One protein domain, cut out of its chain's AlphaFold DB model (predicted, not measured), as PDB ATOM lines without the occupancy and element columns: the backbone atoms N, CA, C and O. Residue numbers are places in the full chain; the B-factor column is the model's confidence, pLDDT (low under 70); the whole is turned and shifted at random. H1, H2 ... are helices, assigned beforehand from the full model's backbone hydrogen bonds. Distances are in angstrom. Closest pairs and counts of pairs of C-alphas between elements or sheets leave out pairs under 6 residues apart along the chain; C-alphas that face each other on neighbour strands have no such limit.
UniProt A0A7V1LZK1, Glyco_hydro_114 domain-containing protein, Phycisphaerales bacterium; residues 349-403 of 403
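Overview. This is residues 349 to 403 of the 403 residues of the protein "Glyco_hydro_114 domain-containing protein" of Phycisphaerales bacterium (UniProt A0A7V1LZK1). Two equally long helices, H1 and H2, lie side by side and run in roughly opposite directions, with a gap between them. The opening residues 349 to 359 and the long link 373 to 386 loop over one side of the pair. The printed part has 55 residues with two named helices, H1 then H2, and no named strand; the class is all helix, though the helices hold 26 of the 55 residues, under half. It is compact, with a radius of gyration of the C-alphas of 10.1 A, and elongated, spanning 27 by 18 by 13 A.

Arrangement. H1, residues 360 to 372, and H2, residues 387 to 399, are near each other, their closest C-alphas 8.4 A apart. In each helix, 8 of 9 O i to N i+4 pairs are within hydrogen-bond range.

Along the chain. H1 begins at C-alpha 360, (-44.240, -45.432, 14.538), and is 19.0 A long from first to last C-alpha. H2 measures 19.3 A and ends at C-alpha 399, (-33.374, -36.041, 12.631).

Size, cuts and confidence. The C-alphas farthest apart, of Asn 371 and Ala 403, are 29.4 A apart. The printed part has no cut. The 14-residue link from H1 to H2 is long. Mean pLDDT of the printed part is 83.0; residues 383, 402 and 403 are under 70.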
ATOM      1  N   LEU A 349     -36.086 -36.694  21.794       77.75
ATOM      2  CA  LEU A 349     -37.374 -35.985  21.840       77.75
ATOM      3  C   LEU A 349     -38.513 -36.687  21.085       77.75
ATOM      4  O   LEU A 349     -39.626 -36.718  21.608       77.75
ATOM      5  N   PRO A 350     -38.291 -37.269  19.890       85.44
ATOM      6  CA  PRO A 350     -39.375 -37.925  19.187       85.44
ATOM      7  C   PRO A 350     -39.655 -39.352  19.689       85.44
ATOM      8  O   PRO A 350     -40.629 -39.915  19.208       85.44
ATOM      9  N   ASP A 351     -38.871 -39.914  20.621       86.62
ATOM     10  CA  ASP A 351     -39.137 -41.163  21.365       86.62
ATOM     11  C   ASP A 351     -40.042 -40.864  22.572       86.62
ATOM     12  O   ASP A 351     -39.619 -40.759  23.723       86.62
ATOM     13  N   VAL A 352     -41.320 -40.626  22.283       83.88
ATOM     14  CA  VAL A 352     -42.300 -40.174  23.285       83.88
ATOM     15  C   VAL A 352     -42.774 -41.324  24.174       83.88
ATOM     16  O   VAL A 352     -43.372 -41.096  25.225       83.88
ATOM     17  N   ASN A 353     -42.546 -42.572  23.760       82.19
ATOM     18  CA  ASN A 353     -42.900 -43.733  24.568       82.19
ATOM     19  C   ASN A 353     -41.766 -44.139  25.544       82.19
ATOM     20  O   ASN A 353     -42.035 -44.873  26.501       82.19
ATOM     21  N   GLY A 354     -40.544 -43.630  25.326       74.94
ATOM     22  CA  GLY A 354     -39.367 -43.822  26.169       74.94
ATOM     23  C   GLY A 354     -38.765 -45.227  26.100       74.94
ATOM     24  O   GLY A 354     -38.118 -45.659  27.058       74.94
ATOM     25  N   ASP A 355     -39.015 -45.983  25.029       77.31
ATOM     26  CA  ASP A 355     -38.544 -47.363  24.865       77.31
ATOM     27  C   ASP A 355     -37.151 -47.467  24.223       77.31
ATOM     28  O   ASP A 355     -36.578 -48.563  24.150       77.31
ATOM     29  N   GLY A 356     -36.574 -46.328  23.827       71.69
ATOM     30  CA  GLY A 356     -35.254 -46.217  23.220       71.69
ATOM     31  C   GLY A 356     -35.233 -46.552  21.728       71.69
ATOM     32  O   GLY A 356     -34.147 -46.650  21.146       71.69
ATOM     33  N   VAL A 357     -36.390 -46.780  21.097       79.12
ATOM     34  CA  VAL A 357     -36.519 -47.155  19.688       79.12
ATOM     35  C   VAL A 357     -37.434 -46.177  18.969       79.12
ATOM     36  O   VAL A 357     -38.648 -46.319  18.961       79.12
ATOM     37  N   LEU A 358     -36.822 -45.265  18.215       84.50
ATOM     38  CA  LEU A 358     -37.576 -44.321  17.404       84.50
ATOM     39  C   LEU A 358     -38.324 -44.997  16.245       84.50
ATOM     40  O   LEU A 358     -37.736 -45.313  15.200       84.50
ATOM     41  N   ASP A 359     -39.631 -45.188  16.403       87.81
ATOM     42  CA  ASP A 359     -40.501 -45.795  15.406       87.81
ATOM     43  C   ASP A 359     -41.946 -45.243  15.406       87.81
ATOM     44  O   ASP A 359     -42.283 -44.198  15.954       87.81
ATOM     45  N   SER A 360     -42.849 -45.895  14.667       91.69
ATOM     46  CA  SER A 360     -44.240 -45.432  14.538       91.69
ATOM     47  C   SER A 360     -45.058 -45.470  15.839       91.69
ATOM     48  O   SER A 360     -46.133 -44.864  15.907       91.69
ATOM     49  N   SER A 361     -44.603 -46.218  16.843       91.12
ATOM     50  CA  SER A 361     -45.237 -46.290  18.155       91.12
ATOM     51  C   SER A 361     -45.089 -44.971  18.915       91.12
ATOM     52  O   SER A 361     -46.047 -44.555  19.569       91.12
ATOM     53  N   ASP A 362     -43.997 -44.237  18.703       91.44
ATOM     54  CA  ASP A 362     -43.788 -42.919  19.302       91.44
ATOM     55  C   ASP A 362     -44.772 -41.880  18.812       91.44
ATOM     56  O   ASP A 362     -45.260 -41.063  19.585       91.44
ATOM     57  N   PHE A 363     -45.160 -41.949  17.540       95.81
ATOM     58  CA  PHE A 363     -46.213 -41.076  17.036       95.81
ATOM     59  C   PHE A 363     -47.545 -41.334  17.751       95.81
ATOM     60  O   PHE A 363     -48.333 -40.421  18.000       95.81
ATOM     61  N   THR A 364     -47.804 -42.598  18.097       95.19
ATOM     62  CA  THR A 364     -49.010 -42.974  18.841       95.19
ATOM     63  C   THR A 364     -48.947 -42.452  20.276       95.19
ATOM     64  O   THR A 364     -49.954 -41.940  20.772       95.19
ATOM     65  N   ALA A 365     -47.776 -42.532  20.917       89.50
ATOM     66  CA  ALA A 365     -47.533 -41.957  22.236       89.50
ATOM     67  C   ALA A 365     -47.654 -40.425  22.221       89.50
ATOM     68  O   ALA A 365     -48.389 -39.874  23.036       89.50
ATOM     69  N   TRP A 366     -47.078 -39.752  21.223       96.19
ATOM     70  CA  TRP A 366     -47.184 -38.303  21.046       96.19
ATOM     71  C   TRP A 366     -48.635 -37.838  20.878       96.19
ATOM     72  O   TRP A 366     -49.053 -36.882  21.522       96.19
ATOM     73  N   ILE A 367     -49.463 -38.545  20.094       96.94
ATOM     74  CA  ILE A 367     -50.901 -38.231  19.998       96.94
ATOM     75  C   ILE A 367     -51.589 -38.353  21.365       96.94
ATOM     76  O   ILE A 367     -52.468 -37.550  21.688       96.94
ATOM     77  N   ALA A 368     -51.252 -39.376  22.153       91.44
ATOM     78  CA  ALA A 368     -51.839 -39.561  23.476       91.44
ATOM     79  C   ALA A 368     -51.419 -38.430  24.430       91.44
ATOM     80  O   ALA A 368     -52.292 -37.835  25.063       91.44
ATOM     81  N   ALA A 369     -50.127 -38.093  24.447       87.06
ATOM     82  CA  ALA A 369     -49.547 -36.998  25.215       87.06
ATOM     83  C   ALA A 369     -50.190 -35.649  24.847       87.06
ATOM     84  O   ALA A 369     -50.716 -34.947  25.710       87.06
ATOM     85  N   PHE A 370     -50.291 -35.345  23.549       94.06
ATOM     86  CA  PHE A 370     -50.892 -34.112  23.042       94.06
ATOM     87  C   PHE A 370     -52.360 -33.963  23.471       94.06
ATOM     88  O   PHE A 370     -52.792 -32.899  23.909       94.06
ATOM     89  N   ASN A 371     -53.145 -35.045  23.399       92.75
ATOM     90  CA  ASN A 371     -54.547 -35.027  23.831       92.75
ATOM     91  C   ASN A 371     -54.710 -34.935  25.356       92.75
ATOM     92  O   ASN A 371     -55.761 -34.496  25.828       92.75
ATOM     93  N   ALA A 372     -53.710 -35.386  26.113       87.19
ATOM     94  CA  ALA A 372     -53.690 -35.314  27.567       87.19
ATOM     95  C   ALA A 372     -53.164 -33.968  28.092       87.19
ATOM     96  O   ALA A 372     -53.354 -33.679  29.273       87.19
ATOM     97  N   GLY A 373     -52.549 -33.143  27.234       82.31
ATOM     98  CA  GLY A 373     -51.799 -31.967  27.672       82.31
ATOM     99  C   GLY A 373     -50.551 -32.351  28.471       82.31
ATOM    100  O   GLY A 373     -50.192 -31.652  29.414       82.31
ATOM    101  N   ASP A 374     -49.942 -33.488  28.134       82.12
ATOM    102  CA  ASP A 374     -48.720 -33.988  28.757       82.12
ATOM    103  C   ASP A 374     -47.494 -33.234  28.204       82.12
ATOM    104  O   ASP A 374     -47.369 -33.139  26.979       82.12
ATOM    105  N   PRO A 375     -46.590 -32.713  29.058       79.44
ATOM    106  CA  PRO A 375     -45.391 -31.990  28.626       79.44
ATOM    107  C   PRO A 375     -44.502 -32.741  27.630       79.44
ATOM    108  O   PRO A 375     -43.829 -32.098  26.839       79.44
ATOM    109  N   SER A 376     -44.536 -34.078  27.580       76.19
ATOM    110  CA  SER A 376     -43.792 -34.853  26.568       76.19
ATOM    111  C   SER A 376     -44.271 -34.611  25.123       76.19
ATOM    112  O   SER A 376     -43.584 -34.956  24.156       76.19
ATOM    113  N   ALA A 377     -45.449 -33.997  24.951       85.44
ATOM    114  CA  ALA A 377     -45.943 -33.544  23.657       85.44
ATOM    115  C   ALA A 377     -45.326 -32.222  23.183       85.44
ATOM    116  O   ALA A 377     -45.421 -31.958  21.983       85.44
ATOM    117  N   ASP A 378     -44.719 -31.438  24.080       85.44
ATOM    118  CA  ASP A 378     -43.986 -30.217  23.741       85.44
ATOM    119  C   ASP A 378     -42.658 -30.604  23.080       85.44
ATOM    120  O   ASP A 378     -41.720 -31.095  23.706       85.44
ATOM    121  N   GLN A 379     -42.620 -30.463  21.763       82.75
ATOM    122  CA  GLN A 379     -41.519 -30.935  20.926       82.75
ATOM    123  C   GLN A 379     -40.622 -29.793  20.464       82.75
ATOM    124  O   GLN A 379     -39.590 -30.046  19.833       82.75
ATOM    125  N   ASN A 380     -41.027 -28.551  20.732       76.50
ATOM    126  CA  ASN A 380     -40.278 -27.349  20.392       76.50
ATOM    127  C   ASN A 380     -39.675 -26.648  21.633       76.50
ATOM    128  O   ASN A 380     -38.843 -25.757  21.453       76.50
ATOM    129  N   GLY A 381     -40.059 -27.074  22.842       70.38
ATOM    130  CA  GLY A 381     -39.557 -26.596  24.129       70.38
ATOM    131  C   GLY A 381     -40.097 -25.227  24.552       70.38
ATOM    132  O   GLY A 381     -39.482 -24.565  25.389       70.38
ATOM    133  N   ASP A 382     -41.194 -24.741  23.960       70.38
ATOM    134  CA  ASP A 382     -41.735 -23.404  24.243       70.38
ATOM    135  C   ASP A 382     -42.705 -23.358  25.440       70.38
ATOM    136  O   ASP A 382     -43.169 -22.278  25.833       70.38
ATOM    137  N   GLY A 383     -42.962 -24.511  26.065       69.12
ATOM    138  CA  GLY A 383     -43.826 -24.675  27.228       69.12
ATOM    139  C   GLY A 383     -45.319 -24.656  26.897       69.12
ATOM    140  O   GLY A 383     -46.146 -24.638  27.818       69.12
ATOM    141  N   LEU A 384     -45.696 -24.627  25.615       75.50
ATOM    142  CA  LEU A 384     -47.076 -24.643  25.145       75.50
ATOM    143  C   LEU A 384     -47.323 -25.880  24.284       75.50
ATOM    144  O   LEU A 384     -46.769 -26.022  23.210       75.50
ATOM    145  N   ILE A 385     -48.275 -26.717  24.700       86.00
ATOM    146  CA  ILE A 385     -48.707 -27.858  23.885       86.00
ATOM    147  C   ILE A 385     -49.698 -27.363  22.832       86.00
ATOM    148  O   ILE A 385     -50.889 -27.156  23.115       86.00
ATOM    149  N   ASP A 386     -49.210 -27.141  21.616       90.06
ATOM    150  CA  ASP A 386     -49.973 -26.560  20.522       90.06
ATOM    151  C   ASP A 386     -49.633 -27.174  19.142       90.06
ATOM    152  O   ASP A 386     -48.749 -28.015  18.995       90.06
ATOM    153  N   PRO A 387     -50.377 -26.850  18.068       94.31
ATOM    154  CA  PRO A 387     -50.146 -27.464  16.758       94.31
ATOM    155  C   PRO A 387     -48.740 -27.265  16.160       94.31
ATOM    156  O   PRO A 387     -48.404 -27.941  15.182       94.31
ATOM    157  N   SER A 388     -47.936 -26.334  16.676       87.94
ATOM    158  CA  SER A 388     -46.540 -26.156  16.276       87.94
ATOM    159  C   SER A 388     -45.658 -27.330  16.720       87.94
ATOM    160  O   SER A 388     -44.758 -27.707  15.961       87.94
ATOM    161  N   ASP A 389     -46.006 -28.015  17.813       86.69
ATOM    162  CA  ASP A 389     -45.326 -29.224  18.287       86.69
ATOM    163  C   ASP A 389     -45.392 -30.370  17.299       86.69
ATOM    164  O   ASP A 389     -44.446 -31.131  17.161       86.69
ATOM    165  N   PHE A 390     -46.474 -30.481  16.526       94.56
ATOM    166  CA  PHE A 390     -46.547 -31.505  15.486       94.56
ATOM    167  C   PHE A 390     -45.471 -31.293  14.414       94.56
ATOM    168  O   PHE A 390     -44.880 -32.243  13.896       94.56
ATOM    169  N   SER A 391     -45.217 -30.029  14.066       89.31
ATOM    170  CA  SER A 391     -44.183 -29.695  13.087       89.31
ATOM    171  C   SER A 391     -42.794 -29.963  13.662       89.31
ATOM    172  O   SER A 391     -41.940 -30.480  12.943       89.31
ATOM    173  N   ALA A 392     -42.591 -29.668  14.947       78.88
ATOM    174  CA  ALA A 392     -41.351 -29.960  15.656       78.88
ATOM    175  C   ALA A 392     -41.117 -31.471  15.818       78.88
ATOM    176  O   ALA A 392     -40.044 -31.947  15.462       78.88
ATOM    177  N   TRP A 393     -42.142 -32.249  16.182       92.06
ATOM    178  CA  TRP A 393     -42.081 -33.710  16.271       92.06
ATOM    179  C   TRP A 393     -41.632 -34.335  14.946       92.06
ATOM    180  O   TRP A 393     -40.746 -35.181  14.929       92.06
ATOM    181  N   ILE A 394     -42.176 -33.884  13.803       90.38
ATOM    182  CA  ILE A 394     -41.738 -34.368  12.482       90.38
ATOM    183  C   ILE A 394     -40.265 -34.035  12.221       90.38
ATOM    184  O   ILE A 394     -39.548 -34.847  11.632       90.38
ATOM    185  N   VAL A 395     -39.811 -32.837  12.594       78.94
ATOM    186  CA  VAL A 395     -38.406 -32.440  12.428       78.94
ATOM    187  C   VAL A 395     -37.507 -33.329  13.285       78.94
ATOM    188  O   VAL A 395     -36.563 -33.909  12.750       78.94
ATOM    189  N   ASN A 396     -37.857 -33.507  14.557       77.06
ATOM    190  CA  ASN A 396     -37.141 -34.335  15.518       77.06
ATOM    191  C   ASN A 396     -37.096 -35.805  15.060       77.06
ATOM    192  O   ASN A 396     -36.022 -36.393  14.957       77.06
ATOM    193  N   PHE A 397     -38.237 -36.378  14.663       85.94
ATOM    194  CA  PHE A 397     -38.344 -37.763  14.187       85.94
ATOM    195  C   PHE A 397     -37.465 -38.029  12.957       85.94
ATOM    196  O   PHE A 397     -36.813 -39.065  12.851       85.94
ATOM    197  N   ASN A 398     -37.412 -37.083  12.013       82.19
ATOM    198  CA  ASN A 398     -36.562 -37.213  10.827       82.19
ATOM    199  C   ASN A 398     -35.073 -36.981  11.119       82.19
ATOM    200  O   ASN A 398     -34.233 -37.449  10.348       82.19
ATOM    201  N   ALA A 399     -34.747 -36.241  12.181       75.31
ATOM    202  CA  ALA A 399     -33.374 -36.041  12.631       75.31
ATOM    203  C   ALA A 399     -32.799 -37.303  13.301       75.31
ATOM    204  O   ALA A 399     -31.596 -37.543  13.191       75.31
ATOM    205  N   GLY A 400     -33.656 -38.137  13.900       71.75
ATOM    206  CA  GLY A 400     -33.255 -39.332  14.638       71.75
ATOM    207  C   GLY A 400     -32.854 -39.028  16.084       71.75
ATOM    208  O   GLY A 400     -32.798 -37.869  16.493       71.75
ATOM    209  N   CYS A 401     -32.576 -40.074  16.862       70.19
ATOM    210  CA  CYS A 401     -32.079 -39.927  18.228       70.19
ATOM    211  C   CYS A 401     -30.571 -39.626  18.255       70.19
ATOM    212  O   CYS A 401     -29.836 -40.140  17.402       70.19
ATOM    213  N   PRO A 402     -30.091 -38.874  19.260       58.25
ATOM    214  CA  PRO A 402     -28.695 -38.916  19.694       58.25
ATOM    215  C   PRO A 402     -28.194 -40.365  19.843       58.25
ATOM    216  O   PRO A 402     -28.944 -41.220  20.314       58.25
ATOM    217  N   ALA A 403     -26.960 -40.647  19.410       48.03
ATOM    218  CA  ALA A 403     -26.351 -41.984  19.463       48.03
ATOM    219  C   ALA A 403     -25.749 -42.343  20.823       48.03
ATOM    220  O   ALA A 403     -25.212 -41.419  21.477       48.03
TER     221      ALA A 403